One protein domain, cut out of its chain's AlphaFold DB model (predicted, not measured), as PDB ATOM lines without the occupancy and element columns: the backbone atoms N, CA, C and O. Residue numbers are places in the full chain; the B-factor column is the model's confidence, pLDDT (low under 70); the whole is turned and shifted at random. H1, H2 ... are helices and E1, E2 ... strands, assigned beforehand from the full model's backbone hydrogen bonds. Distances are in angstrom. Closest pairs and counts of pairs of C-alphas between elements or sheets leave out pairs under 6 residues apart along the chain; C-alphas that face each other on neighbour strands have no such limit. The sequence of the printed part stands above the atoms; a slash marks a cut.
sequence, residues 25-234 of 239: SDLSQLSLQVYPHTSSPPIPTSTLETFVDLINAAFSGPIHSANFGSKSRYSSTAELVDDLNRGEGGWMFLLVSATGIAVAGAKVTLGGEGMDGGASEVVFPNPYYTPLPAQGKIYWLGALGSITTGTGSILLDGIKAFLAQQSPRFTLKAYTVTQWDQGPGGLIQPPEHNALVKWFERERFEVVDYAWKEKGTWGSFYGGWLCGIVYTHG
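Overview. This is residues 25 to 234 of the 239 residues of an uncharacterized protein of Pseudozyma hubeiensis (strain SY62) (UniProt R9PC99). One twisted sheet of eight strands runs through the domain, with H5 and H6 over one face and H2 and H4 over the other: three layers, helices on both faces of a sheet. The sheet curls round H5, the longest helix, while H3 only grazes it beside E6 and E8. The printed part has 210 residues, with six named helices and eight named strands in the order H1 E1 H2 H3 H4 E2 E3 E4 E5 H5 E6 H6 E7 E8. The mixed sheet runs E1 E2 E3 E5 E6 E8 E7 E4, and the class is mixed, helices and strands. It is compact, with a radius of gyration of the C-alphas of 16.9 A and spans of 49 by 41 by 37 A.

Along the chain. Read the sheet from edge strand E1, residues 31 to 36, through E2, 90 to 96, E3, 102 to 109, E5, 137 to 146, 25.9 A, E6, 170 to 180, 30.3 A, E8, 222 to 233, 33.1 A, and E7, 206 to 215, 26.2 A, to edge strand E4, 122 to 125. Find C-alpha 25 at (177.257, 184.313, 182.900), where H1, 25 to 28, begins. H2 is 45 to 58, 19.9 A; H3 62 to 68; H4 77 to 85; H6 195 to 202. H5, 151 to 166, runs 22.6 A from (172.478, 172.117, 184.264). E8 ends at (163.992, 162.448, 167.678).

Arrangement. Look first at parallel E5 and E6, where N 139 and O 171 are 2.8 A apart, within hydrogen-bond range; E5, H5, E6 is a strand-helix-strand unit, two parallel neighbours with a helix between, its crossover right-handed. Antiparallel E6 and E8 have N 174 and O 229 at 2.9 A, and hairpin E7 and E8 has N 211 and O 226 at 2.8 A. E6, H6, E7 is a split unit, with E8 between its strands, also right-handed. In hairpin E2 and E3, N 93 and O 106 are 2.8 A apart. H2 runs across the strands at a height over the sheet of 8.2 A; its closest C-alphas to E5 are Ala 58 and Gly 145, 5.0 A. H2 and H4 touch, closest C-alphas Leu 48 and Thr 77, 5.8 A, about perpendicular at 86 degrees. H6 runs along the strands at a height of 8.4 A and is near H5. H1 is not on the sheet. H2 to H6 have every O i to N i+4 pair within range; H1 is too short for one.

Size, cuts and confidence. The C-alphas farthest apart, Thr 99 and Gly 185, are 50.3 A apart. The printed part has no cut. Long links join E3 to E4, E4 to E5 and E6 to H6. Mean pLDDT of the printed part is 84.3, with 35 residues under 70, among them 181 to 193 and 216 to 222.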
ATOM      1  N   SER A  25     176.119 184.247 183.822       85.81
ATOM      2  CA  SER A  25     177.257 184.313 182.900       85.81
ATOM      3  C   SER A  25     178.029 182.997 182.850       85.81
ATOM      4  O   SER A  25     178.332 182.533 181.755       85.81
ATOM      5  N   ASP A  26     178.268 182.345 183.988       87.44
ATOM      6  CA  ASP A  26     178.985 181.062 184.015       87.44
ATOM      7  C   ASP A  26     178.160 179.945 183.365       87.44
ATOM      8  O   ASP A  26     178.704 179.130 182.621       87.44
ATOM      9  N   LEU A  27     176.837 179.942 183.580       86.38
ATOM     10  CA  LEU A  27     175.915 179.008 182.922       86.38
ATOM     11  C   LEU A  27     175.980 179.126 181.394       86.38
ATOM     12  O   LEU A  27     175.951 178.115 180.696       86.38
ATOM     13  N   SER A  28     176.105 180.349 180.871       87.12
ATOM     14  CA  SER A  28     176.210 180.595 179.425       87.12
ATOM     15  C   SER A  28     177.545 180.158 178.811       87.12
ATOM     16  O   SER A  28     177.652 180.046 177.592       87.12
ATOM     17  N   GLN A  29     178.556 179.902 179.645       92.62
ATOM     18  CA  GLN A  29     179.896 179.477 179.235       92.62
ATOM     19  C   GLN A  29     180.143 177.980 179.451       92.62
ATOM     20  O   GLN A  29     181.264 177.506 179.267       92.62
ATOM     21  N   LEU A  30     179.116 177.225 179.850       95.50
ATOM     22  CA  LEU A  30     179.224 175.780 179.980       95.50
ATOM     23  C   LEU A  30     179.513 175.135 178.623       95.50
ATOM     24  O   LEU A  30     178.907 175.469 177.604       95.50
ATOM     25  N   SER A  31     180.421 174.167 178.629       96.44
ATOM     26  CA  SER A  31     180.811 173.395 177.454       96.44
ATOM     27  C   SER A  31     180.504 171.919 177.663       96.44
ATOM     28  O   SER A  31     180.758 171.360 178.732       96.44
ATOM     29  N   LEU A  32     179.930 171.285 176.640       97.75
ATOM     30  CA  LEU A  32     179.711 169.845 176.637       97.75
ATOM     31  C   LEU A  32     180.984 169.144 176.165       97.75
ATOM     32  O   LEU A  32     181.450 169.370 175.049       97.75
ATOM     33  N   GLN A  33     181.507 168.259 176.999       97.44
ATOM     34  CA  GLN A  33     182.610 167.368 176.677       97.44
ATOM     35  C   GLN A  33     182.059 165.955 176.498       97.44
ATOM     36  O   GLN A  33     181.305 165.461 177.339       97.44
ATOM     37  N   VAL A  34     182.414 165.320 175.381       96.12
ATOM     38  CA  VAL A  34     181.920 163.993 175.002       96.12
ATOM     39  C   VAL A  34     183.094 163.036 174.902       96.12
ATOM     40  O   VAL A  34     184.036 163.272 174.148       96.12
ATOM     41  N   TYR A  35     183.007 161.939 175.642       94.81
ATOM     42  CA  TYR A  35     184.043 160.925 175.725       94.81
ATOM     43  C   TYR A  35     183.482 159.590 175.239       94.81
ATOM     44  O   TYR A  35     182.667 158.980 175.937       94.81
ATOM     45  N   PRO A  36     183.862 159.129 174.037       90.00
ATOM     46  CA  PRO A  36     183.519 157.792 173.590       90.00
ATOM     47  C   PRO A  36     184.271 156.761 174.409       90.00
ATOM     48  O   PRO A  36     185.475 156.876 174.643       90.00
ATOM     49  N   HIS A  37     183.551 155.726 174.816       77.56
ATOM     50  CA  HIS A  37     184.167 154.553 175.391       77.56
ATOM     51  C   HIS A  37     184.733 153.688 174.267       77.56
ATOM     52  O   HIS A  37     184.105 152.754 173.775       77.56
ATOM     53  N   THR A  38     185.916 154.067 173.799       71.44
ATOM     54  CA  THR A  38     186.728 153.284 172.867       71.44
ATOM     55  C   THR A  38     187.971 152.788 173.584       71.44
ATOM     56  O   THR A  38     188.554 153.506 174.392       71.44
ATOM     57  N   SER A  39     188.436 151.585 173.250       64.75
ATOM     58  CA  SER A  39     189.671 151.029 173.817       64.75
ATOM     59  C   SER A  39     190.933 151.815 173.428       64.75
ATOM     60  O   SER A  39     191.973 151.640 174.062       64.75
ATOM     61  N   SER A  40     190.872 152.690 172.413       68.00
ATOM     62  CA  SER A  40     192.008 153.510 171.985       68.00
ATOM     63  C   SER A  40     191.590 154.825 171.293       68.00
ATOM     64  O   SER A  40     190.881 154.760 170.287       68.00
ATOM     65  N   PRO A  41     192.061 156.002 171.764       70.56
ATOM     66  CA  PRO A  41     192.628 156.226 173.096       70.56
ATOM     67  C   PRO A  41     191.540 156.049 174.177       70.56
ATOM     68  O   PRO A  41     190.406 156.481 173.964       70.56
ATOM     69  N   PRO A  42     191.853 155.417 175.323       83.69
ATOM     70  CA  PRO A  42     190.894 155.284 176.413       83.69
ATOM     71  C   PRO A  42     190.586 156.645 177.046       83.69
ATOM     72  O   PRO A  42     191.399 157.573 176.998       83.69
ATOM     73  N   ILE A  43     189.420 156.744 177.687       90.88
ATOM     74  CA  ILE A  43     189.061 157.906 178.507       90.88
ATOM     75  C   ILE A  43     190.125 158.070 179.610       90.88
ATOM     76  O   ILE A  43     190.435 157.085 180.289       90.88
ATOM     77  N   PRO A  44     190.693 159.275 179.815       92.44
ATOM     78  CA  PRO A  44     191.681 159.489 180.865       92.44
ATOM     79  C   PRO A  44     191.128 159.135 182.249       92.44
ATOM     80  O   PRO A  44     189.994 159.487 182.578       92.44
ATOM     81  N   THR A  45     191.951 158.501 183.091       93.19
ATOM     82  CA  THR A  45     191.556 158.104 184.454       93.19
ATOM     83  C   THR A  45     191.018 159.278 185.266       93.19
ATOM     84  O   THR A  45     189.972 159.145 185.889       93.19
ATOM     85  N   SER A  46     191.650 160.451 185.180       94.75
ATOM     86  CA  SER A  46     191.195 161.661 185.877       94.75
ATOM     87  C   SER A  46     189.797 162.120 185.445       94.75
ATOM     88  O   SER A  46     189.032 162.647 186.251       94.75
ATOM     89  N   THR A  47     189.428 161.904 184.181       95.50
ATOM     90  CA  THR A  47     188.084 162.204 183.674       95.50
ATOM     91  C   THR A  47     187.063 161.189 184.195       95.50
ATOM     92  O   THR A  47     185.958 161.579 184.569       95.50
ATOM     93  N   LEU A  48     187.431 159.905 184.269       95.69
ATOM     94  CA  LEU A  48     186.589 158.867 184.877       95.69
ATOM     95  C   LEU A  48     186.363 159.140 186.371       95.69
ATOM     96  O   LEU A  48     185.230 159.055 186.832       95.69
ATOM     97  N   GLU A  49     187.413 159.509 187.108       96.44
ATOM     98  CA  GLU A  49     187.335 159.902 188.523       96.44
ATOM     99  C   GLU A  49     186.399 161.100 188.701       96.44
ATOM    100  O   GLU A  49     185.441 161.022 189.466       96.44
ATOM    101  N   THR A  50     186.584 162.153 187.894       95.75
ATOM    102  CA  THR A  50     185.709 163.338 187.893       95.75
ATOM    103  C   THR A  50     184.240 162.961 187.685       95.75
ATOM    104  O   THR A  50     183.361 163.476 188.374       95.75
ATOM    105  N   PHE A  51     183.951 162.063 186.741       96.38
ATOM    106  CA  PHE A  51     182.584 161.614 186.491       96.38
ATOM    107  C   PHE A  51     182.017 160.803 187.658       96.38
ATOM    108  O   PHE A  51     180.880 161.045 188.065       96.38
ATOM    109  N   VAL A  52     182.784 159.852 188.200       94.19
ATOM    110  CA  VAL A  52     182.365 159.036 189.350       94.19
ATOM    111  C   VAL A  52     182.039 159.929 190.543       94.19
ATOM    112  O   VAL A  52     180.957 159.794 191.119       94.19
ATOM    113  N   ASP A  53     182.913 160.879 190.867       93.31
ATOM    114  CA  ASP A  53     182.719 161.814 191.974       93.31
ATOM    115  C   ASP A  53     181.476 162.682 191.763       93.31
ATOM    116  O   ASP A  53     180.634 162.801 192.654       93.31
ATOM    117  N   LEU A  54     181.307 163.229 190.557       94.50
ATOM    118  CA  LEU A  54     180.162 164.057 190.186       94.50
ATOM    119  C   LEU A  54     178.832 163.301 190.268       94.50
ATOM    120  O   LEU A  54     177.853 163.812 190.815       94.50
ATOM    121  N   ILE A  55     178.771 162.090 189.712       92.00
ATOM    122  CA  ILE A  55     177.558 161.273 189.760       92.00
ATOM    123  C   ILE A  55     177.265 160.870 191.203       92.00
ATOM    124  O   ILE A  55     176.138 161.039 191.655       92.00
ATOM    125  N   ASN A  56     178.253 160.417 191.970       89.38
ATOM    126  CA  ASN A  56     178.031 160.077 193.373       89.38
ATOM    127  C   ASN A  56     177.583 161.291 194.200       89.38
ATOM    128  O   ASN A  56     176.704 161.157 195.047       89.38
ATOM    129  N   ALA A  57     178.097 162.488 193.911       88.81
ATOM    130  CA  ALA A  57     177.622 163.732 194.509       88.81
ATOM    131  C   ALA A  57     176.154 164.034 194.152       88.81
ATOM    132  O   ALA A  57     175.362 164.377 195.032       88.81
ATOM    133  N   ALA A  58     175.755 163.871 192.888       86.31
ATOM    134  CA  ALA A  58     174.372 164.086 192.449       86.31
ATOM    135  C   ALA A  58     173.387 163.060 193.050       86.31
ATOM    136  O   ALA A  58     172.238 163.394 193.382       86.31
ATOM    137  N   PHE A  59     173.854 161.823 193.228       80.81
ATOM    138  CA  PHE A  59     173.155 160.698 193.847       80.81
ATOM    139  C   PHE A  59     173.569 160.548 195.320       80.81
ATOM    140  O   PHE A  59     174.036 159.501 195.754       80.81
ATOM    141  N   SER A  60     173.415 161.624 196.093       78.00
ATOM    142  CA  SER A  60     173.677 161.650 197.537       78.00
ATOM    143  C   SER A  60     172.516 162.283 198.318       78.00
ATOM    144  O   SER A  60     171.500 162.680 197.739       78.00
ATOM    145  N   GLY A  61     172.637 162.331 199.644       72.12
ATOM    146  CA  GLY A  61     171.672 162.963 200.548       72.12
ATOM    147  C   GLY A  61     170.630 162.008 201.151       72.12
ATOM    148  O   GLY A  61     170.570 160.851 200.752       72.12
ATOM    149  N   PRO A  62     169.785 162.468 202.095       69.06
ATOM    150  CA  PRO A  62     168.895 161.648 202.910       69.06
ATOM    151  C   PRO A  62     167.954 160.797 202.080       69.06
ATOM    152  O   PRO A  62     167.733 159.639 202.407       69.06
ATOM    153  N   ILE A  63     167.448 161.346 200.972       64.62
ATOM    154  CA  ILE A  63     166.602 160.598 200.044       64.62
ATOM    155  C   ILE A  63     167.418 159.489 199.376       64.62
ATOM    156  O   ILE A  63     166.959 158.358 199.324       64.62
ATOM    157  N   HIS A  64     168.633 159.754 198.896       69.75
ATOM    158  CA  HIS A  64     169.469 158.683 198.345       69.75
ATOM    159  C   HIS A  64     169.827 157.657 199.425       69.75
ATOM    160  O   HIS A  64     169.630 156.466 199.228       69.75
ATOM    161  N   SER A  65     170.260 158.104 200.603       70.31
ATOM    162  CA  SER A  65     170.674 157.236 201.704       70.31
ATOM    163  C   SER A  65     169.550 156.376 202.272       70.31
ATOM    164  O   SER A  65     169.787 155.218 202.601       70.31
ATOM    165  N   ALA A  66     168.325 156.894 202.347       63.91
ATOM    166  CA  ALA A  66     167.161 156.107 202.743       63.91
ATOM    167  C   ALA A  66     166.867 154.977 201.742       63.91
ATOM    168  O   ALA A  66     166.436 153.901 202.145       63.91
ATOM    169  N   ASN A  67     167.145 155.203 200.453       57.91
ATOM    170  CA  ASN A  67     166.712 154.328 199.360       57.91
ATOM    171  C   ASN A  67     167.822 153.460 198.756       57.91
ATOM    172  O   ASN A  67     167.536 152.505 198.047       57.91
ATOM    173  N   PHE A  68     169.085 153.777 199.012       61.62
ATOM    174  CA  PHE A  68     170.248 153.029 198.526       61.62
ATOM    175  C   PHE A  68     171.252 152.722 199.645       61.62
ATOM    176  O   PHE A  68     172.287 152.095 199.406       61.62
ATOM    177  N   GLY A  69     170.968 153.140 200.882       65.62
ATOM    178  CA  GLY A  69     171.936 153.109 201.973       65.62
ATOM    179  C   GLY A  69     173.105 154.061 201.718       65.62
ATOM    180  O   GLY A  69     173.029 155.003 200.933       65.62
ATOM    181  N   SER A  70     174.246 153.791 202.342       68.50
ATOM    182  CA  SER A  70     175.497 154.514 202.078       68.50
ATOM    183  C   SER A  70     176.177 154.107 200.761       68.50
ATOM    184  O   SER A  70     177.360 154.385 200.575       68.50
ATOM    185  N   LYS A  71     175.472 153.417 199.851       72.75
ATOM    186  CA  LYS A  71     176.053 152.957 198.589       72.75
ATOM    187  C   LYS A  71     176.117 154.095 197.571       72.75
ATOM    188  O   LYS A  71     175.109 154.723 197.244       72.75
ATOM    189  N   SER A  72     177.311 154.292 197.032       79.12
ATOM    190  CA  SER A  72     177.562 155.111 195.848       79.12
ATOM    191  C   SER A  72     176.890 154.517 194.608       79.12
ATOM    192  O   SER A  72     176.678 153.305 194.532       79.12
ATOM    193  N   ARG A  73     176.589 155.360 193.610       80.81
ATOM    194  CA  ARG A  73     176.112 154.896 192.298       80.81
ATOM    195  C   ARG A  73     177.198 154.111 191.565       80.81
ATOM    196  O   ARG A  73     176.885 153.086 190.973       80.81
ATOM    197  N   TYR A  74     178.436 154.599 191.634       87.31
ATOM    198  CA  TYR A  74     179.636 153.907 191.173       87.31
ATOM    199  C   TYR A  74     180.617 153.793 192.337       87.31
ATOM    200  O   TYR A  74     180.976 154.798 192.952       87.31
ATOM    201  N   SER A  75     181.054 152.578 192.655       87.00
ATOM    202  CA  SER A  75     182.031 152.323 193.721       87.00
ATOM    203  C   SER A  75     183.475 152.588 193.286       87.00
ATOM    204  O   SER A  75     184.348 152.783 194.129       87.00
ATOM    205  N   SER A  76     183.733 152.596 191.975       91.38
ATOM    206  CA  SER A  76     185.053 152.823 191.385       91.38
ATOM    207  C   SER A  76     184.953 153.247 189.918       91.38
ATOM    208  O   SER A  76     183.920 153.069 189.268       91.38
ATOM    209  N   THR A  77     186.057 153.751 189.364       93.88
ATOM    210  CA  THR A  77     186.187 153.992 187.918       93.88
ATOM    211  C   THR A  77     186.161 152.703 187.101       93.88
ATOM    212  O   THR A  77     185.682 152.723 185.973       93.88
ATOM    213  N   ALA A  78     186.611 151.577 187.666       92.19
ATOM    214  CA  ALA A  78     186.525 150.270 187.017       92.19
ATOM    215  C   ALA A  78     185.066 149.854 186.779       92.19
ATOM    216  O   ALA A  78     184.728 149.433 185.681       92.19
ATOM    217  N   GLU A  79     184.182 150.071 187.758       90.06
ATOM    218  CA  GLU A  79     182.748 149.790 187.606       90.06
ATOM    219  C   GLU A  79     182.103 150.663 186.517       90.06
ATOM    220  O   GLU A  79     181.303 150.171 185.726       90.06
ATOM    221  N   LEU A  80     182.483 151.945 186.433       91.19
ATOM    222  CA  LEU A  80     182.048 152.826 185.345       91.19
ATOM    223  C   LEU A  80     182.541 152.327 183.979       91.19
ATOM    224  O   LEU A  80     181.776 152.323 183.017       91.19
ATOM    225  N   VAL A  81     183.804 151.910 183.883       91.31
ATOM    226  CA  VAL A  81     184.385 151.362 182.650       91.31
ATOM    227  C   VAL A  81     183.684 150.071 182.240       91.31
ATOM    228  O   VAL A  81     183.348 149.911 181.070       91.31
ATOM    229  N   ASP A  82     183.419 149.166 183.178       88.50
ATOM    230  CA  ASP A  82     182.671 147.937 182.916       88.50
ATOM    231  C   ASP A  82     181.265 148.252 182.407       88.50
ATOM    232  O   ASP A  82     180.812 147.659 181.432       88.50
ATOM    233  N   ASP A  83     180.590 149.223 183.018       86.56
ATOM    234  CA  ASP A  83     179.253 149.669 182.633       86.56
ATOM    235  C   ASP A  83     179.227 150.363 181.254       86.56
ATOM    236  O   ASP A  83     178.283 150.188 180.484       86.56
ATOM    237  N   LEU A  84     180.282 151.102 180.903       89.00
ATOM    238  CA  LEU A  84     180.490 151.676 179.569       89.00
ATOM    239  C   LEU A  84     180.857 150.622 178.512       89.00
ATOM    240  O   LEU A  84     180.591 150.849 177.335       89.00
ATOM    241  N   ASN A  85     181.455 149.497 178.914       86.44
ATOM    242  CA  ASN A  85     181.821 148.369 178.047       86.44
ATOM    243  C   ASN A  85     180.646 147.437 177.714       86.44
ATOM    244  O   ASN A  85     180.789 146.591 176.833       86.44
ATOM    245  N   ARG A  86     179.514 147.531 178.423       82.69
ATOM    246  CA  ARG A  86     178.371 146.629 178.204       82.69
ATOM    247  C   ARG A  86     177.768 146.809 176.811       82.69
ATOM    248  O   ARG A  86     177.695 147.921 176.283       82.69
ATOM    249  N   GLY A  87     177.283 145.708 176.240       79.06
ATOM    250  CA  GLY A  87     176.680 145.660 174.914       79.06
ATOM    251  C   GLY A  87     177.580 146.249 173.830       79.06
ATOM    252  O   GLY A  87     178.704 145.810 173.609       79.06
ATOM    253  N   GLU A  88     177.059 147.259 173.141       83.56
ATOM    254  CA  GLU A  88     177.729 147.930 172.022       83.56
ATOM    255  C   GLU A  88     178.645 149.091 172.461       83.56
ATOM    256  O   GLU A  88     179.152 149.835 171.622       83.56
ATOM    257  N   GLY A  89     178.856 149.267 173.768       88.81
ATOM    258  CA  GLY A  89     179.627 150.369 174.333       88.81
ATOM    259  C   GLY A  89     178.775 151.602 174.662       88.81
ATOM    260  O   GLY A  89     177.538 151.562 174.689       88.81
ATOM    261  N   GLY A  90     179.431 152.741 174.895       92.00
ATOM    262  CA  GLY A  90     178.734 153.975 175.240       92.00
ATOM    263  C   GLY A  90     179.581 155.239 175.180       92.00
ATOM    264  O   GLY A  90     180.735 155.246 174.759       92.00
ATOM    265  N   TRP A  91     178.969 156.327 175.623       94.50
ATOM    266  CA  TRP A  91     179.576 157.635 175.782       94.50
ATOM    267  C   TRP A  91     179.377 158.133 177.205       94.50
ATOM    268  O   TRP A  91     178.324 157.944 177.823       94.50
ATOM    269  N   MET A  92     180.385 158.848 177.677       96.06
ATOM    270  CA  MET A  92     180.328 159.657 178.878       96.06
ATOM    271  C   MET A  92     180.275 161.132 178.476       96.06
ATOM    272  O   MET A  92     181.041 161.588 177.629       96.06
ATOM    273  N   PHE A  93     179.364 161.875 179.086       97.69
ATOM    274  CA  PHE A  93     179.165 163.300 178.859       97.69
ATOM    275  C   PHE A  93     179.453 164.051 180.146       97.69
ATOM    276  O   PHE A  93     178.954 163.669 181.207       97.69
ATOM    277  N   LEU A  94     180.208 165.139 180.040       98.06
ATOM    278  CA  LEU A  94     180.427 166.090 181.122       98.06
ATOM    279  C   LEU A  94     180.047 167.484 180.640       98.06
ATOM    280  O   LEU A  94     180.471 167.917 179.571       98.06
ATOM    281  N   LEU A  95     179.263 168.196 181.439       97.62
ATOM    282  CA  LEU A  95     179.036 169.620 181.263       97.62
ATOM    283  C   LEU A  95     179.989 170.369 182.192       97.62
ATOM    284  O   LEU A  95     179.929 170.194 183.411       97.62
ATOM    285  N   VAL A  96     180.883 171.167 181.610       96.31
ATOM    286  CA  VAL A  96     182.050 171.729 182.298       96.31
ATOM    287  C   VAL A  96     182.074 173.249 182.158       96.31
ATOM    288  O   VAL A  96     181.823 173.780 181.075       96.31
ATOM    289  N   SER A  97     182.378 173.954 183.247       92.75
ATOM    290  CA  SER A  97     182.565 175.409 183.260       92.75
ATOM    291  C   SER A  97     183.812 175.852 182.494       92.75
ATOM    292  O   SER A  97     184.727 175.067 182.247       92.75
ATOM    293  N   ALA A  98     183.901 177.150 182.192       89.12
ATOM    294  CA  ALA A  98     185.100 177.755 181.604       89.12
ATOM    295  C   ALA A  98     186.364 177.570 182.471       89.12
ATOM    296  O   ALA A  98     187.478 177.566 181.955       89.12
ATOM    297  N   THR A  99     186.194 177.389 183.784       86.25
ATOM    298  CA  THR A  99     187.276 177.120 184.742       86.25
ATOM    299  C   THR A  99     187.625 175.634 184.874       86.25
ATOM    300  O   THR A  99     188.506 175.289 185.657       86.25
ATOM    301  N   GLY A 100     186.964 174.748 184.120       88.00
ATOM    302  CA  GLY A 100     187.241 173.310 184.115       88.00
ATOM    303  C   GLY A 100     186.480 172.495 185.166       88.00
ATOM    304  O   GLY A 100     186.782 171.320 185.345       88.00
ATOM    305  N   ILE A 101     185.490 173.076 185.854       90.88
ATOM    306  CA  ILE A 101     184.695 172.375 186.874       90.88
ATOM    307  C   ILE A 101     183.532 171.644 186.202       90.88
ATOM    308  O   ILE A 101     182.704 172.269 185.537       90.88
ATOM    309  N   ALA A 102     183.435 170.328 186.398       94.81
ATOM    310  CA  ALA A 102     182.294 169.545 185.938       94.81
ATOM    311  C   ALA A 102     181.081 169.741 186.865       94.81
ATOM    312  O   ALA A 102     181.189 169.580 188.078       94.81
ATOM    313  N   VAL A 103     179.924 170.083 186.292       95.00
ATOM    314  CA  VAL A 103     178.702 170.444 187.044       95.00
ATOM    315  C   VAL A 103     177.493 169.563 186.735       95.00
ATOM    316  O   VAL A 103     176.512 169.553 187.483       95.00
ATOM    317  N   ALA A 104     177.548 168.809 185.641       96.62
ATOM    318  CA  ALA A 104     176.596 167.751 185.329       96.62
ATOM    319  C   ALA A 104     177.271 166.658 184.501       96.62
ATOM    320  O   ALA A 104     178.202 166.930 183.742       96.62
ATOM    321  N   GLY A 105     176.809 165.424 184.664       97.50
ATOM    322  CA  GLY A 105     177.357 164.259 183.990       97.50
ATOM    323  C   GLY A 105     176.259 163.306 183.553       97.50
ATOM    324  O   GLY A 105     175.235 163.166 184.225       97.50
ATOM    325  N   ALA A 106     176.470 162.649 182.417       96.44
ATOM    326  CA  ALA A 106     175.612 161.559 181.988       96.44
ATOM    327  C   ALA A 106     176.376 160.434 181.296       96.44
ATOM    328  O   ALA A 106     177.396 160.655 180.648       96.44
ATOM    329  N   LYS A 107     175.819 159.230 181.384       93.94
ATOM    330  CA  LYS A 107     176.246 158.059 180.621       93.94
ATOM    331  C   LYS A 107     175.140 157.679 179.646       93.94
ATOM    332  O   LYS A 107     174.003 157.464 180.075       93.94
ATOM    333  N   VAL A 108     175.481 157.529 178.369       94.12
ATOM    334  CA  VAL A 108     174.585 156.967 177.350       94.12
ATOM    335  C   VAL A 108     175.211 155.714 176.760       94.12
ATOM    336  O   VAL A 108     176.333 155.770 176.271       94.12
ATOM    337  N   THR A 109     174.498 154.594 176.771       90.88
ATOM    338  CA  THR A 109     174.936 153.338 176.151       90.88
ATOM    339  C   THR A 109     174.209 153.086 174.835       90.88
ATOM    340  O   THR A 109     173.081 153.536 174.610       90.88
ATOM    341  N   LEU A 110     174.890 152.372 173.940       88.44
ATOM    342  CA  LEU A 110     174.394 151.967 172.624       88.44
ATOM    343  C   LEU A 110     173.496 150.721 172.707       88.44
ATOM    344  O   LEU A 110     172.674 150.490 171.828       88.44
ATOM    345  N   GLY A 111     173.606 149.960 173.800       83.62
ATOM    346  CA  GLY A 111     172.734 148.840 174.144       83.62
ATOM    347  C   GLY A 111     172.010 149.046 175.478       83.62
ATOM    348  O   GLY A 111     172.400 149.881 176.295       83.62
ATOM    349  N   GLY A 112     170.945 148.268 175.696       78.81
ATOM    350  CA  GLY A 112     170.159 148.277 176.939       78.81
ATOM    351  C   GLY A 112     170.692 147.344 178.029       78.81
ATOM    352  O   GLY A 112     170.058 147.188 179.070       78.81
ATOM    353  N   GLU A 113     171.825 146.684 177.789       78.31
ATOM    354  CA  GLU A 113     172.431 145.762 178.746       78.31
ATOM    355  C   GLU A 113     172.832 146.482 180.033       78.31
ATOM    356  O   GLU A 113     173.474 147.530 180.010       78.31
ATOM    357  N   GLY A 114     172.447 145.914 181.177       71.12
ATOM    358  CA  GLY A 114     172.745 146.507 182.479       71.12
ATOM    359  C   GLY A 114     171.958 147.780 182.799       71.12
ATOM    360  O   GLY A 114     172.219 148.391 183.832       71.12
ATOM    361  N   MET A 115     171.006 148.166 181.946       76.94
ATOM    362  CA  MET A 115     170.053 149.226 182.245       76.94
ATOM    363  C   MET A 115     168.989 148.742 183.223       76.94
ATOM    364  O   MET A 115     168.680 147.552 183.320       76.94
ATOM    365  N   ASP A 116     168.341 149.705 183.862       70.44
ATOM    366  CA  ASP A 116     167.323 149.510 184.892       70.44
ATOM    367  C   ASP A 116     166.005 148.864 184.380       70.44
ATOM    368  O   ASP A 116     164.987 148.848 185.066       70.44
ATOM    369  N   GLY A 117     166.013 148.279 183.179       59.56
ATOM    370  CA  GLY A 117     164.878 147.648 182.501       59.56
ATOM    371  C   GLY A 117     164.781 146.133 182.644       59.56
ATOM    372  O   GLY A 117     164.173 145.497 181.790       59.56
ATOM    373  N   GLY A 118     165.402 145.539 183.670       69.06
ATOM    374  CA  GLY A 118     165.325 144.092 183.935       69.06
ATOM    375  C   GLY A 118     163.902 143.595 184.240       69.06
ATOM    376  O   GLY A 118     162.940 144.354 184.143       69.06
ATOM    377  N   ALA A 119     163.753 142.340 184.671       73.12
ATOM    378  CA  ALA A 119     162.450 141.802 185.072       73.12
ATOM    379  C   ALA A 119     161.781 142.667 186.163       73.12
ATOM    380  O   ALA A 119     162.461 143.282 186.992       73.12
ATOM    381  N   SER A 120     160.453 142.738 186.125       78.75
ATOM    382  CA  SER A 120     159.610 143.497 187.057       78.75
ATOM    383  C   SER A 120     158.519 142.570 187.582       78.75
ATOM    384  O   SER A 120     158.045 141.720 186.830       78.75
ATOM    385  N   GLU A 121     158.108 142.733 188.838       79.75
ATOM    386  CA  GLU A 121     156.987 141.957 189.389       79.75
ATOM    387  C   GLU A 121     155.658 142.390 188.769       79.75
ATOM    388  O   GLU A 121     154.818 141.569 188.412       79.75
ATOM    389  N   VAL A 122     155.480 143.707 188.649       83.12
ATOM    390  CA  VAL A 122     154.264 144.332 188.135       83.12
ATOM    391  C   VAL A 122     154.655 145.428 187.160       83.12
ATOM    392  O   VAL A 122     155.592 146.188 187.411       83.12
ATOM    393  N   VAL A 123     153.918 145.511 186.056       86.56
ATOM    394  CA  VAL A 123     154.041 146.572 185.058       86.56
ATOM    395  C   VAL A 123     152.658 147.161 184.817       86.56
ATOM    396  O   VAL A 123     151.707 146.436 184.534       86.56
ATOM    397  N   PHE A 124     152.567 148.482 184.910       86.88
ATOM    398  CA  PHE A 124     151.414 149.292 184.554       86.88
ATOM    399  C   PHE A 124     151.763 150.102 183.299       86.88
ATOM    400  O   PHE A 124     152.408 151.148 183.410       86.88
ATOM    401  N   PRO A 125     151.380 149.628 182.100       88.81
ATOM    402  CA  PRO A 125     151.571 150.387 180.868       88.81
ATOM    403  C   PRO A 125     150.852 151.733 180.948       88.81
ATOM    404  O   PRO A 125     149.722 151.794 181.433       88.81
ATOM    405  N   ASN A 126     151.467 152.800 180.437       87.75
ATOM    406  CA  ASN A 126     150.785 154.080 180.309       87.75
ATOM    407  C   ASN A 126     149.733 153.977 179.188       87.75
ATOM    408  O   ASN A 126     150.113 153.842 178.023       87.75
ATOM    409  N   PRO A 127     148.422 154.076 179.486       85.81
ATOM    410  CA  PRO A 127     147.380 153.954 178.465       85.81
ATOM    411  C   PRO A 127     147.417 155.092 177.434       85.81
ATOM    412  O   PRO A 127     146.856 154.955 176.348       85.81
ATOM    413  N   TYR A 128     148.073 156.210 177.757       87.25
ATOM    414  CA  TYR A 128     148.224 157.356 176.864       87.25
ATOM    415  C   TYR A 128     149.466 157.260 175.974       87.25
ATOM    416  O   TYR A 128     149.588 158.015 175.007       87.25
ATOM    417  N   TYR A 129     150.377 156.326 176.257       88.38
ATOM    418  CA  TYR A 129     151.553 156.116 175.430       88.38
ATOM    419  C   TYR A 129     151.199 155.280 174.204       88.38
ATOM    420  O   TYR A 129     150.759 154.136 174.296       88.38
ATOM    421  N   THR A 130     151.421 155.852 173.025       85.12
ATOM    422  CA  THR A 130     151.365 155.098 171.773       85.12
ATOM    423  C   THR A 130     152.790 154.877 171.289       85.12
ATOM    424  O   THR A 130     153.413 155.850 170.860       85.12
ATOM    425  N   PRO A 131     153.315 153.639 171.296       79.88
ATOM    426  CA  PRO A 131     154.644 153.387 170.772       79.88
ATOM    427  C   PRO A 131     154.694 153.783 169.300       79.88
ATOM    428  O   PRO A 131     153.939 153.273 168.469       79.88
ATOM    429  N   LEU A 132     155.599 154.699 168.972       75.31
ATOM    430  CA  LEU A 132     155.970 154.920 167.587       75.31
ATOM    431  C   LEU A 132     156.785 153.708 167.117       75.31
ATOM    432  O   LEU A 132     157.575 153.170 167.903       75.31
ATOM    433  N   PRO A 133     156.620 153.253 165.862       69.69
ATOM    434  CA  PRO A 133     157.518 152.256 165.296       69.69
ATOM    435  C   PRO A 133     158.953 152.733 165.511       69.69
ATOM    436  O   PRO A 133     159.256 153.883 165.187       69.69
ATOM    437  N   ALA A 134     159.816 151.891 166.083       63.31
ATOM    438  CA  ALA A 134     161.206 152.265 166.306       63.31
ATOM    439  C   ALA A 134     161.843 152.599 164.950       63.31
ATOM    440  O   ALA A 134     162.095 151.717 164.131       63.31
ATOM    441  N   GLN A 135     162.047 153.888 164.690       68.38
ATOM    442  CA  GLN A 135     162.725 154.369 163.498       68.38
ATOM    443  C   GLN A 135     164.086 154.906 163.926       68.38
ATOM    444  O   GLN A 135     164.178 155.949 164.567       68.38
ATOM    445  N   GLY A 136     165.143 154.185 163.556       84.06
ATOM    446  CA  GLY A 136     166.522 154.586 163.827       84.06
ATOM    447  C   GLY A 136     167.139 153.921 165.054       84.06
ATOM    448  O   GLY A 136     166.703 152.855 165.489       84.06
ATOM    449  N   LYS A 137     168.222 154.518 165.562       91.12
ATOM    450  CA  LYS A 137     169.024 153.929 166.644       91.12
ATOM    451  C   LYS A 137     168.342 154.098 168.000       91.12
ATOM    452  O   LYS A 137     167.736 155.131 168.273       91.12
ATOM    453  N   ILE A 138     168.470 153.092 168.858       92.06
ATOM    454  CA  ILE A 138     168.024 153.165 170.250       92.06
ATOM    455  C   ILE A 138     169.255 153.386 171.121       92.06
ATOM    456  O   ILE A 138     170.202 152.612 171.061       92.06
ATOM    457  N   TYR A 139     169.213 154.427 171.935       93.69
ATOM    458  CA  TYR A 139     170.216 154.751 172.938       93.69
ATOM    459  C   TYR A 139     169.593 154.653 174.326       93.69
ATOM    460  O   TYR A 139     168.381 154.822 174.487       93.69
ATOM    461  N   TRP A 140     170.422 154.428 175.338       93.38
ATOM    462  CA  TRP A 140     169.975 154.267 176.717       93.38
ATOM    463  C   TRP A 140     170.709 155.223 177.651       93.38
ATOM    464  O   TRP A 140     171.928 155.183 177.762       93.38
ATOM    465  N   LEU A 141     169.972 156.090 178.340       93.62
ATOM    466  CA  LEU A 141     170.495 157.017 179.341       93.62
ATOM    467  C   LEU A 141     170.578 156.306 180.700       93.62
ATOM    468  O   LEU A 141     169.554 156.093 181.346       93.62
ATOM    469  N   GLY A 142     171.783 155.897 181.107       85.88
ATOM    470  CA  GLY A 142     171.992 155.016 182.272       85.88
ATOM    471  C   GLY A 142     172.413 155.708 183.567       85.88
ATOM    472  O   GLY A 142     172.238 155.161 184.657       85.88
ATOM    473  N   ALA A 143     172.961 156.913 183.462       87.69
ATOM    474  CA  ALA A 143     173.207 157.791 184.597       87.69
ATOM    475  C   ALA A 143     173.025 159.230 184.125       87.69
ATOM    476  O   ALA A 143     173.511 159.582 183.053       87.69
ATOM    477  N   LEU A 144     172.330 160.044 184.914       91.81
ATOM    478  CA  LEU A 144     172.191 161.479 184.699       91.81
ATOM    479  C   LEU A 144     172.221 162.151 186.068       91.81
ATOM    480  O   LEU A 144     171.331 161.929 186.885       91.81
ATOM    481  N   GLY A 145     173.255 162.943 186.318       91.50
ATOM    482  CA  GLY A 145     173.466 163.639 187.579       91.50
ATOM    483  C   GLY A 145     173.849 165.093 187.350       91.50
ATOM    484  O   GLY A 145     174.520 165.432 186.379       91.50
ATOM    485  N   SER A 146     173.418 165.959 188.257       92.06
ATOM    486  CA  SER A 146     173.780 167.371 188.270       92.06
ATOM    487  C   SER A 146     173.960 167.830 189.712       92.06
ATOM    488  O   SER A 146     173.201 167.427 190.596       92.06
ATOM    489  N   ILE A 147     174.971 168.669 189.920       91.31
ATOM    490  CA  ILE A 147     175.271 169.342 191.190       91.31
ATOM    491  C   ILE A 147     175.076 170.858 191.076       91.31
ATOM    492  O   ILE A 147     175.566 171.609 191.908       91.31
ATOM    493  N   THR A 148     174.385 171.326 190.035       89.56
ATOM    494  CA  THR A 148     174.073 172.744 189.829       89.56
ATOM    495  C   THR A 148     172.678 172.879 189.241       89.56
ATOM    496  O   THR A 148     172.345 172.269 188.228       89.56
ATOM    497  N   THR A 149     171.844 173.731 189.827       86.88
ATOM    498  CA  THR A 149     170.484 173.964 189.329       86.88
ATOM    499  C   THR A 149     170.463 174.326 187.837       86.88
ATOM    500  O   THR A 149     171.207 175.190 187.381       86.88
ATOM    501  N   GLY A 150     169.584 173.673 187.073       86.69
ATOM    502  CA  GLY A 150     169.366 173.947 185.646       86.69
ATOM    503  C   GLY A 150     170.344 173.262 184.685       86.69
ATOM    504  O   GLY A 150     170.032 173.138 183.503       86.69
ATOM    505  N   THR A 151     171.479 172.735 185.157       93.75
ATOM    506  CA  THR A 151     172.478 172.117 184.264       93.75
ATOM    507  C   THR A 151     172.059 170.749 183.734       93.75
ATOM    508  O   THR A 151     172.528 170.347 182.673       93.75
ATOM    509  N   GLY A 152     171.130 170.061 184.408       93.19
ATOM    510  CA  GLY A 152     170.548 168.809 183.915       93.19
ATOM    511  C   GLY A 152     169.848 168.970 182.560       93.19
ATOM    512  O   GLY A 152     170.062 168.151 181.670       93.19
ATOM    513  N   SER A 153     169.075 170.047 182.377       94.81
ATOM    514  CA  SER A 153     168.375 170.331 181.114       94.81
ATOM    515  C   SER A 153     169.369 170.701 180.008       94.81
ATOM    516  O   SER A 153     169.312 170.143 178.918       94.81
ATOM    517  N   ILE A 154     170.359 171.551 180.322       96.00
ATOM    518  CA  ILE A 154     171.427 171.941 179.380       96.00
ATOM    519  C   ILE A 154     172.204 170.708 178.898       96.00
ATOM    520  O   ILE A 154     172.433 170.539 177.700       96.00
ATOM    521  N   LEU A 155     172.593 169.827 179.825       97.62
ATOM    522  CA  LEU A 155     173.286 168.585 179.504       97.62
ATOM    523  C   LEU A 155     172.427 167.687 178.606       97.62
ATOM    524  O   LEU A 155     172.916 167.173 177.604       97.62
ATOM    525  N   LEU A 156     171.152 167.506 178.946       97.50
ATOM    526  CA  LEU A 156     170.250 166.631 178.206       97.50
ATOM    527  C   LEU A 156     169.969 167.145 176.787       97.50
ATOM    528  O   LEU A 156     169.953 166.351 175.847       97.50
ATOM    529  N   ASP A 157     169.819 168.456 176.606       97.38
ATOM    530  CA  ASP A 157     169.717 169.078 175.283       97.38
ATOM    531  C   ASP A 157     171.004 168.910 174.470       97.38
ATOM    532  O   ASP A 157     170.948 168.549 173.292       97.38
ATOM    533  N   GLY A 158     172.166 169.070 175.109       97.62
ATOM    534  CA  GLY A 158     173.463 168.792 174.498       97.62
ATOM    535  C   GLY A 158     173.609 167.337 174.037       97.62
ATOM    536  O   GLY A 158     174.042 167.085 172.912       97.62
ATOM    537  N   ILE A 159     173.180 166.373 174.860       98.12
ATOM    538  CA  ILE A 159     173.162 164.945 174.508       98.12
ATOM    539  C   ILE A 159     172.243 164.704 173.311       98.12
ATOM    540  O   ILE A 159     172.655 164.063 172.348       98.12
ATOM    541  N   LYS A 160     171.012 165.231 173.330       97.25
ATOM    542  CA  LYS A 160     170.064 165.077 172.213       97.25
ATOM    543  C   LYS A 160     170.636 165.653 170.915       97.25
ATOM    544  O   LYS A 160     170.529 165.009 169.875       97.25
ATOM    545  N   ALA A 161     171.264 166.828 170.975       97.19
ATOM    546  CA  ALA A 161     171.908 167.457 169.825       97.19
ATOM    547  C   ALA A 161     173.083 166.621 169.297       97.19
ATOM    548  O   ALA A 161     173.183 166.407 168.090       97.19
ATOM    549  N   PHE A 162     173.931 166.096 170.185       97.00
ATOM    550  CA  PHE A 162     175.013 165.187 169.810       97.00
ATOM    551  C   PHE A 162     174.472 163.916 169.140       97.00
ATOM    552  O   PHE A 162     174.914 163.558 168.049       97.00
ATOM    553  N   LEU A 163     173.478 163.255 169.741       95.62
ATOM    554  CA  LEU A 163     172.879 162.036 169.189       95.62
ATOM    555  C   LEU A 163     172.193 162.286 167.840       95.62
ATOM    556  O   LEU A 163     172.313 161.446 166.953       95.62
ATOM    557  N   ALA A 164     171.562 163.447 167.640       95.19
ATOM    558  CA  ALA A 164     170.972 163.830 166.355       95.19
ATOM    559  C   ALA A 164     172.022 163.948 165.235       95.19
ATOM    560  O   ALA A 164     171.735 163.612 164.086       95.19
ATOM    561  N   GLN A 165     173.247 164.377 165.564       95.25
ATOM    562  CA  GLN A 165     174.368 164.389 164.614       95.25
ATOM    563  C   GLN A 165     174.847 162.970 164.273       95.25
ATOM    564  O   GLN A 165     175.259 162.724 163.142       95.25
ATOM    565  N   GLN A 166     174.775 162.031 165.225       93.19
ATOM    566  CA  GLN A 166     175.148 160.627 165.002       93.19
ATOM    567  C   GLN A 166     174.065 159.839 164.252       93.19
ATOM    568  O   GLN A 166     174.362 158.924 163.483       93.19
ATOM    569  N   SER A 167     172.796 160.154 164.509       92.44
ATOM    570  CA  SER A 167     171.644 159.497 163.909       92.44
ATOM    571  C   SER A 167     170.479 160.488 163.792       92.44
ATOM    572  O   SER A 167     169.893 160.853 164.807       92.44
ATOM    573  N   PRO A 168     170.084 160.900 162.570       90.69
ATOM    574  CA  PRO A 168     168.994 161.863 162.365       90.69
ATOM    575  C   PRO A 168     167.622 161.411 162.888       90.69
ATOM    576  O   PRO A 168     166.700 162.218 162.990       90.69
ATOM    577  N   ARG A 169     167.463 160.116 163.186       92.81
ATOM    578  CA  ARG A 169     166.299 159.544 163.869       92.81
ATOM    579  C   ARG A 169     166.793 158.608 164.956       92.81
ATOM    580  O   ARG A 169     167.557 157.688 164.668       92.81
ATOM    581  N   PHE A 170     166.367 158.842 166.190       93.44
ATOM    582  CA  PHE A 170     166.746 157.991 167.310       93.44
ATOM    583  C   PHE A 170     165.705 158.002 168.420       93.44
ATOM    584  O   PHE A 170     164.916 158.937 168.547       93.44
ATOM    585  N   THR A 171     165.767 156.982 169.268       94.44
ATOM    586  CA  THR A 171     165.047 156.934 170.537       94.44
ATOM    587  C   THR A 171     166.055 156.899 171.674       94.44
ATOM    588  O   THR A 171     166.927 156.037 171.695       94.44
ATOM    589  N   LEU A 172     165.933 157.812 172.631       94.81
ATOM    590  CA  LEU A 172     166.676 157.781 173.885       94.81
ATOM    591  C   LEU A 172     165.752 157.264 174.983       94.81
ATOM    592  O   LEU A 172     164.772 157.920 175.330       94.81
ATOM    593  N   LYS A 173     166.055 156.079 175.504       94.25
ATOM    594  CA  LYS A 173     165.304 155.430 176.577       94.25
ATOM    595  C   LYS A 173     165.992 155.652 177.914       94.25
ATOM    596  O   LYS A 173     167.218 155.672 177.979       94.25
ATOM    597  N   ALA A 174     165.222 155.766 178.982       92.44
ATOM    598  CA  ALA A 174     165.747 155.770 180.339       92.44
ATOM    599  C   ALA A 174     164.734 155.138 181.291       92.44
ATOM    600  O   ALA A 174     163.558 154.988 180.952       92.44
ATOM    601  N   TYR A 175     165.192 154.831 182.496       88.75
ATOM    602  CA  TYR A 175     164.307 154.620 183.629       88.75
ATOM    603  C   TYR A 175     164.599 155.682 184.670       88.75
ATOM    604  O   TYR A 175     165.751 156.035 184.917       88.75
ATOM    605  N   THR A 176     163.541 156.193 185.278       85.81
ATOM    606  CA  THR A 176     163.645 157.074 186.433       85.81
ATOM    607  C   THR A 176     162.870 156.483 187.587       85.81
ATOM    608  O   THR A 176     161.861 155.809 187.394       85.81
ATOM    609  N   VAL A 177     163.310 156.762 188.805       80.62
ATOM    610  CA  VAL A 177     162.588 156.306 189.987       80.62
ATOM    611  C   VAL A 177     161.453 157.272 190.281       80.62
ATOM    612  O   VAL A 177     161.645 158.491 190.290       80.62
ATOM    613  N   THR A 178     160.264 156.728 190.510       77.62
ATOM    614  CA  THR A 178     159.067 157.511 190.822       77.62
ATOM    615  C   THR A 178     158.701 157.429 192.290       77.62
ATOM    616  O   THR A 178     158.252 158.424 192.860       77.62
ATOM    617  N   GLN A 179     158.953 156.286 192.923       74.56
ATOM    618  CA  GLN A 179     158.795 156.112 194.357       74.56
ATOM    619  C   GLN A 179     159.573 154.906 194.858       74.56
ATOM    620  O   GLN A 179     159.721 153.903 194.167       74.56
ATOM    621  N   TRP A 180     160.037 155.014 196.093       70.81
ATOM    622  CA  TRP A 180     160.797 153.988 196.783       70.81
ATOM    623  C   TRP A 180     159.950 153.268 197.833       70.81
ATOM    624  O   TRP A 180     159.059 153.883 198.417       70.81
ATOM    625  N   ASP A 181     160.256 151.987 198.062       63.25
ATOM    626  CA  ASP A 181     159.856 151.192 199.240       63.25
ATOM    627  C   ASP A 181     158.360 151.229 199.622       63.25
ATOM    628  O   ASP A 181     157.976 151.187 200.790       63.25
ATOM    629  N   GLN A 182     157.475 151.291 198.624       61.38
ATOM    630  CA  GLN A 182     156.049 151.019 198.803       61.38
ATOM    631  C   GLN A 182     155.671 149.856 197.901       61.38
ATOM    632  O   GLN A 182     155.368 150.050 196.725       61.38
ATOM    633  N   GLY A 183     155.767 148.649 198.468       56.69
ATOM    634  CA  GLY A 183     155.513 147.386 197.779       56.69
ATOM    635  C   GLY A 183     154.192 147.354 197.000       56.69
ATOM    636  O   GLY A 183     153.305 148.185 197.220       56.69
ATOM    637  N   PRO A 184     154.001 146.346 196.135       55.50
ATOM    638  CA  PRO A 184     152.881 146.295 195.192       55.50
ATOM    639  C   PRO A 184     151.503 146.239 195.882       55.50
ATOM    640  O   PRO A 184     150.489 146.511 195.249       55.50
ATOM    641  N   GLY A 185     151.452 145.913 197.181       55.53
ATOM    642  CA  GLY A 185     150.225 145.859 197.985       55.53
ATOM    643  C   GLY A 185     149.806 147.171 198.669       55.53
ATOM    644  O   GLY A 185     148.713 147.217 199.225       55.53
ATOM    645  N   GLY A 186     150.646 148.217 198.662       52.19
ATOM    646  CA  GLY A 186     150.346 149.515 199.295       52.19
ATOM    647  C   GLY A 186     149.844 150.592 198.328       52.19
ATOM    648  O   GLY A 186     149.161 151.528 198.743       52.19
ATOM    649  N   LEU A 187     150.143 150.443 197.036       53.66
ATOM    650  CA  LEU A 187     149.746 151.358 195.969       53.66
ATOM    651  C   LEU A 187     149.137 150.558 194.821       53.66
ATOM    652  O   LEU A 187     149.821 149.794 194.149       53.66
ATOM    653  N   ILE A 188     147.842 150.764 194.581       52.16
ATOM    654  CA  ILE A 188     147.124 150.188 193.433       52.16
ATOM    655  C   ILE A 188     147.489 150.936 192.132       52.16
ATOM    656  O   ILE A 188     147.168 150.469 191.042       52.16
ATOM    657  N   GLN A 189     148.166 152.089 192.225       55.81
ATOM    658  CA  GLN A 189     148.527 152.922 191.078       55.81
ATOM    659  C   GLN A 189     149.905 153.578 191.244       55.81
ATOM    660  O   GLN A 189     150.279 153.948 192.360       55.81
ATOM    661  N   PRO A 190     150.655 153.747 190.143       60.38
ATOM    662  CA  PRO A 190     151.924 154.453 190.161       60.38
ATOM    663  C   PRO A 190     151.744 155.937 190.524       60.38
ATOM    664  O   PRO A 190     150.721 156.540 190.206       60.38
ATOM    665  N   PRO A 191     152.738 156.572 191.162       65.44
ATOM    666  CA  PRO A 191     152.659 157.978 191.543       65.44
ATOM    667  C   PRO A 191     152.822 158.884 190.312       65.44
ATOM    668  O   PRO A 191     153.917 159.351 189.992       65.44
ATOM    669  N   GLU A 192     151.706 159.198 189.651       63.44
ATOM    670  CA  GLU A 192     151.607 160.087 188.474       63.44
ATOM    671  C   GLU A 192     152.077 161.537 188.742       63.44
ATOM    672  O   GLU A 192     152.096 162.394 187.858       63.44
ATOM    673  N   HIS A 193     152.454 161.872 189.980       68.44
ATOM    674  CA  HIS A 193     152.847 163.224 190.388       68.44
ATOM    675  C   HIS A 193     154.309 163.370 190.809       68.44
ATOM    676  O   HIS A 193     154.677 164.400 191.380       68.44
ATOM    677  N   ASN A 194     155.162 162.396 190.490       80.88
ATOM    678  CA  ASN A 194     156.586 162.491 190.786       80.88
ATOM    679  C   ASN A 194     157.250 163.685 190.055       80.88
ATOM    680  O   ASN A 194     157.128 163.854 188.840       80.88
ATOM    681  N   ALA A 195     157.976 164.518 190.805       82.25
ATOM    682  CA  ALA A 195     158.593 165.741 190.289       82.25
ATOM    683  C   ALA A 195     159.694 165.487 189.243       82.25
ATOM    684  O   ALA A 195     159.866 166.305 188.339       82.25
ATOM    685  N   LEU A 196     160.415 164.367 189.353       84.31
ATOM    686  CA  LEU A 196     161.453 163.965 188.407       84.31
ATOM    687  C   LEU A 196     160.838 163.455 187.097       84.31
ATOM    688  O   LEU A 196     161.300 163.849 186.032       84.31
ATOM    689  N   VAL A 197     159.739 162.693 187.157       87.19
ATOM    690  CA  VAL A 197     158.955 162.331 185.957       87.19
ATOM    691  C   VAL A 197     158.464 163.590 185.248       87.19
ATOM    692  O   VAL A 197     158.753 163.780 184.071       87.19
ATOM    693  N   LYS A 198     157.839 164.517 185.986       89.44
ATOM    694  CA  LYS A 198     157.389 165.806 185.433       89.44
ATOM    695  C   LYS A 198     158.529 166.647 184.864       89.44
ATOM    696  O   LYS A 198     158.307 167.463 183.972       89.44
ATOM    697  N   TRP A 199     159.737 166.524 185.414       91.50
ATOM    698  CA  TRP A 199     160.919 167.162 184.844       91.50
ATOM    699  C   TRP A 199     161.264 166.539 183.491       91.50
ATOM    700  O   TRP A 199     161.328 167.276 182.515       91.50
ATOM    701  N   PHE A 200     161.350 165.211 183.388       93.12
ATOM    702  CA  PHE A 200     161.580 164.528 182.111       93.12
ATOM    703  C   PHE A 200     160.503 164.826 181.055       93.12
ATOM    704  O   PHE A 200     160.837 165.025 179.888       93.12
ATOM    705  N   GLU A 201     159.231 164.947 181.444       92.69
ATOM    706  CA  GLU A 201     158.156 165.368 180.533       92.69
ATOM    707  C   GLU A 201     158.384 166.780 179.969       92.69
ATOM    708  O   GLU A 201     158.223 167.004 178.768       92.69
ATOM    709  N   ARG A 202     158.843 167.736 180.795       94.38
ATOM    710  CA  ARG A 202     159.254 169.075 180.314       94.38
ATOM    711  C   ARG A 202     160.441 168.999 179.356       94.38
ATOM    712  O   ARG A 202     160.505 169.767 178.399       94.38
ATOM    713  N   GLU A 203     161.322 168.026 179.567       95.06
ATOM    714  CA  GLU A 203     162.425 167.684 178.667       95.06
ATOM    715  C   GLU A 203     161.982 166.867 177.436       95.06
ATOM    716  O   GLU A 203     162.833 166.388 176.676       95.06
ATOM    717  N   ARG A 204     160.667 166.758 177.197       95.38
ATOM    718  CA  ARG A 204     160.017 166.091 176.056       95.38
ATOM    719  C   ARG A 204     160.149 164.568 176.038       95.38
ATOM    720  O   ARG A 204     160.054 163.968 174.970       95.38
ATOM    721  N   PHE A 205     160.390 163.948 177.187       94.50
ATOM    722  CA  PHE A 205     160.243 162.504 177.315       94.50
ATOM    723  C   PHE A 205     158.771 162.143 177.527       94.50
ATOM    724  O   PHE A 205     158.046 162.831 178.239       94.50
ATOM    725  N   GLU A 206     158.348 161.037 176.938       94.06
ATOM    726  CA  GLU A 206     157.046 160.421 177.155       94.06
ATOM    727  C   GLU A 206     157.189 159.273 178.156       94.06
ATOM    728  O   GLU A 206     158.148 158.499 178.097       94.06
ATOM    729  N   VAL A 207     156.227 159.152 179.068       92.62
ATOM    730  CA  VAL A 207     156.131 158.019 179.996       92.62
ATOM    731  C   VAL A 207     155.603 156.797 179.250       92.62
ATOM    732  O   VAL A 207     154.523 156.862 178.674       92.62
ATOM    733  N   VAL A 208     156.333 155.685 179.286       92.25
ATOM    734  CA  VAL A 208     155.962 154.411 178.645       92.25
ATOM    735  C   VAL A 208     155.138 153.542 179.579       92.25
ATOM    736  O   VAL A 208     154.075 153.044 179.213       92.25
ATOM    737  N   ASP A 209     155.652 153.335 180.782       90.44
ATOM    738  CA  ASP A 209     155.089 152.445 181.781       90.44
ATOM    739  C   ASP A 209     155.623 152.805 183.164       90.44
ATOM    740  O   ASP A 209     156.588 153.561 183.316       90.44
ATOM    741  N   TYR A 210     154.978 152.231 184.170       88.75
ATOM    742  CA  TYR A 210     155.497 152.172 185.520       88.75
ATOM    743  C   TYR A 210     155.683 150.720 185.922       88.75
ATOM    744  O   TYR A 210     154.795 149.896 185.718       88.75
ATOM    745  N   ALA A 211     156.819 150.400 186.524       86.62
ATOM    746  CA  ALA A 211     157.151 149.035 186.884       86.62
ATOM    747  C   ALA A 211     157.669 148.950 188.315       86.62
ATOM    748  O   ALA A 211     158.558 149.709 188.701       86.62
ATOM    749  N   TRP A 212     157.131 148.009 189.088       83.75
ATOM    750  CA  TRP A 212     157.650 147.697 190.412       83.75
ATOM    751  C   TRP A 212     158.758 146.656 190.306       83.75
ATOM    752  O   TRP A 212     158.624 145.641 189.609       83.75
ATOM    753  N   LYS A 213     159.849 146.906 191.025       79.50
ATOM    754  CA  LYS A 213     160.970 145.980 191.149       79.50
ATOM    755  C   LYS A 213     161.227 145.646 192.608       79.50
ATOM    756  O   LYS A 213     161.172 146.537 193.455       79.50
ATOM    757  N   GLU A 214     161.554 144.383 192.869       74.44
ATOM    758  CA  GLU A 214     161.923 143.902 194.199       74.44
ATOM    759  C   GLU A 214     163.217 144.527 194.705       74.44
ATOM    760  O   GLU A 214     164.112 144.943 193.964       74.44
ATOM    761  N   LYS A 215     163.370 144.504 196.023       73.19
ATOM    762  CA  LYS A 215     164.670 144.721 196.633       73.19
ATOM    763  C   LYS A 215     165.670 143.674 196.133       73.19
ATOM    764  O   LYS A 215     165.405 142.480 196.142       73.19
ATOM    765  N   GLY A 216     166.859 144.123 195.749       65.50
ATOM    766  CA  GLY A 216     167.961 143.271 195.315       65.50
ATOM    767  C   GLY A 216     168.043 143.030 193.809       65.50
ATOM    768  O   GLY A 216     169.022 142.417 193.391       65.50
ATOM    769  N   THR A 217     167.129 143.564 192.981       58.97
ATOM    770  CA  THR A 217     167.140 143.358 191.513       58.97
ATOM    771  C   THR A 217     168.465 143.755 190.830       58.97
ATOM    772  O   THR A 217     168.779 143.219 189.771       58.97
ATOM    773  N   TRP A 218     169.305 144.589 191.467       58.28
ATOM    774  CA  TRP A 218     170.692 144.890 191.043       58.28
ATOM    775  C   TRP A 218     171.733 144.760 192.169       58.28
ATOM    776  O   TRP A 218     172.698 145.517 192.231       58.28
ATOM    777  N   GLY A 219     171.507 143.880 193.149       53.41
ATOM    778  CA  GLY A 219     172.383 143.719 194.324       53.41
ATOM    779  C   GLY A 219     172.388 144.903 195.314       53.41
ATOM    780  O   GLY A 219     172.924 144.804 196.421       53.41
ATOM    781  N   SER A 220     171.774 146.033 194.953       48.78
ATOM    782  CA  SER A 220     171.708 147.257 195.768       48.78
ATOM    783  C   SER A 220     170.390 148.026 195.672       48.78
ATOM    784  O   SER A 220     170.224 148.996 196.400       48.78
ATOM    785  N   PHE A 221     169.455 147.619 194.812       64.31
ATOM    786  CA  PHE A 221     168.159 148.284 194.670       64.31
ATOM    787  C   PHE A 221     167.270 147.972 195.882       64.31
ATOM    788  O   PHE A 221     167.151 146.804 196.236       64.31
ATOM    789  N   TYR A 222     166.654 148.958 196.540       60.34
ATOM    790  CA  TYR A 222     165.853 148.720 197.760       60.34
ATOM    791  C   TYR A 222     164.375 148.418 197.490       60.34
ATOM    792  O   TYR A 222     163.592 148.315 198.426       60.34
ATOM    793  N   GLY A 223     164.023 148.184 196.227       70.62
ATOM    794  CA  GLY A 223     162.648 147.996 195.797       70.62
ATOM    795  C   GLY A 223     161.971 149.341 195.545       70.62
ATOM    796  O   GLY A 223     162.131 150.297 196.307       70.62
ATOM    797  N   GLY A 224     161.268 149.458 194.427       78.38
ATOM    798  CA  GLY A 224     160.785 150.756 193.976       78.38
ATOM    799  C   GLY A 224     159.967 150.698 192.699       78.38
ATOM    800  O   GLY A 224     160.128 149.802 191.867       78.38
ATOM    801  N   TRP A 225     159.115 151.708 192.552       81.62
ATOM    802  CA  TRP A 225     158.441 152.039 191.311       81.62
ATOM    803  C   TRP A 225     159.407 152.801 190.415       81.62
ATOM    804  O   TRP A 225     159.871 153.898 190.741       81.62
ATOM    805  N   LEU A 226     159.696 152.215 189.264       86.44
ATOM    806  CA  LEU A 226     160.373 152.875 188.163       86.44
ATOM    807  C   LEU A 226     159.353 153.341 187.138       86.44
ATOM    808  O   LEU A 226     158.258 152.799 187.037       86.44
ATOM    809  N   CYS A 227     159.745 154.335 186.362       88.94
ATOM    810  CA  CYS A 227     159.033 154.811 185.195       88.94
ATOM    811  C   CYS A 227     159.957 154.674 183.996       88.94
ATOM    812  O   CYS A 227     161.046 155.261 183.984       88.94
ATOM    813  N   GLY A 228     159.532 153.880 183.017       92.38
ATOM    814  CA  GLY A 228     160.155 153.848 181.705       92.38
ATOM    815  C   GLY A 228     159.802 155.126 180.959       92.38
ATOM    816  O   GLY A 228     158.630 155.478 180.843       92.38
ATOM    817  N   ILE A 229     160.807 155.824 180.442       93.56
ATOM    818  CA  ILE A 229     160.622 157.067 179.692       93.56
ATOM    819  C   ILE A 229     161.375 157.025 178.369       93.56
ATOM    820  O   ILE A 229     162.446 156.419 178.261       93.56
ATOM    821  N   VAL A 230     160.826 157.692 177.357       94.62
ATOM    822  CA  VAL A 230     161.424 157.745 176.020       94.62
ATOM    823  C   VAL A 230     161.375 159.136 175.419       94.62
ATOM    824  O   VAL A 230     160.363 159.817 175.472       94.62
ATOM    825  N   TYR A 231     162.466 159.539 174.787       94.56
ATOM    826  CA  TYR A 231     162.506 160.677 173.880       94.56
ATOM    827  C   TYR A 231     162.719 160.157 172.462       94.56
ATOM    828  O   TYR A 231     163.656 159.391 172.230       94.56
ATOM    829  N   THR A 232     161.893 160.585 171.510       93.38
ATOM    830  CA  THR A 232     162.047 160.215 170.097       93.38
ATOM    831  C   THR A 232     162.387 161.445 169.262       93.38
ATOM    832  O   THR A 232     161.629 162.411 169.212       93.38
ATOM    833  N   HIS A 233     163.534 161.405 168.586       92.88
ATOM    834  CA  HIS A 233     163.992 162.448 167.678       92.88
ATOM    835  C   HIS A 233     163.645 162.116 166.228       92.88
ATOM    836  O   HIS A 233     163.817 160.980 165.786       92.88
ATOM    837  N   GLY A 234     163.211 163.121 165.464       86.00
ATOM    838  CA  GLY A 234     162.965 162.972 164.027       86.00
ATOM    839  C   GLY A 234     161.764 162.087 163.670       86.00
ATOM    840  O   GLY A 234     161.632 161.692 162.510       86.00
TER     841      GLY A 234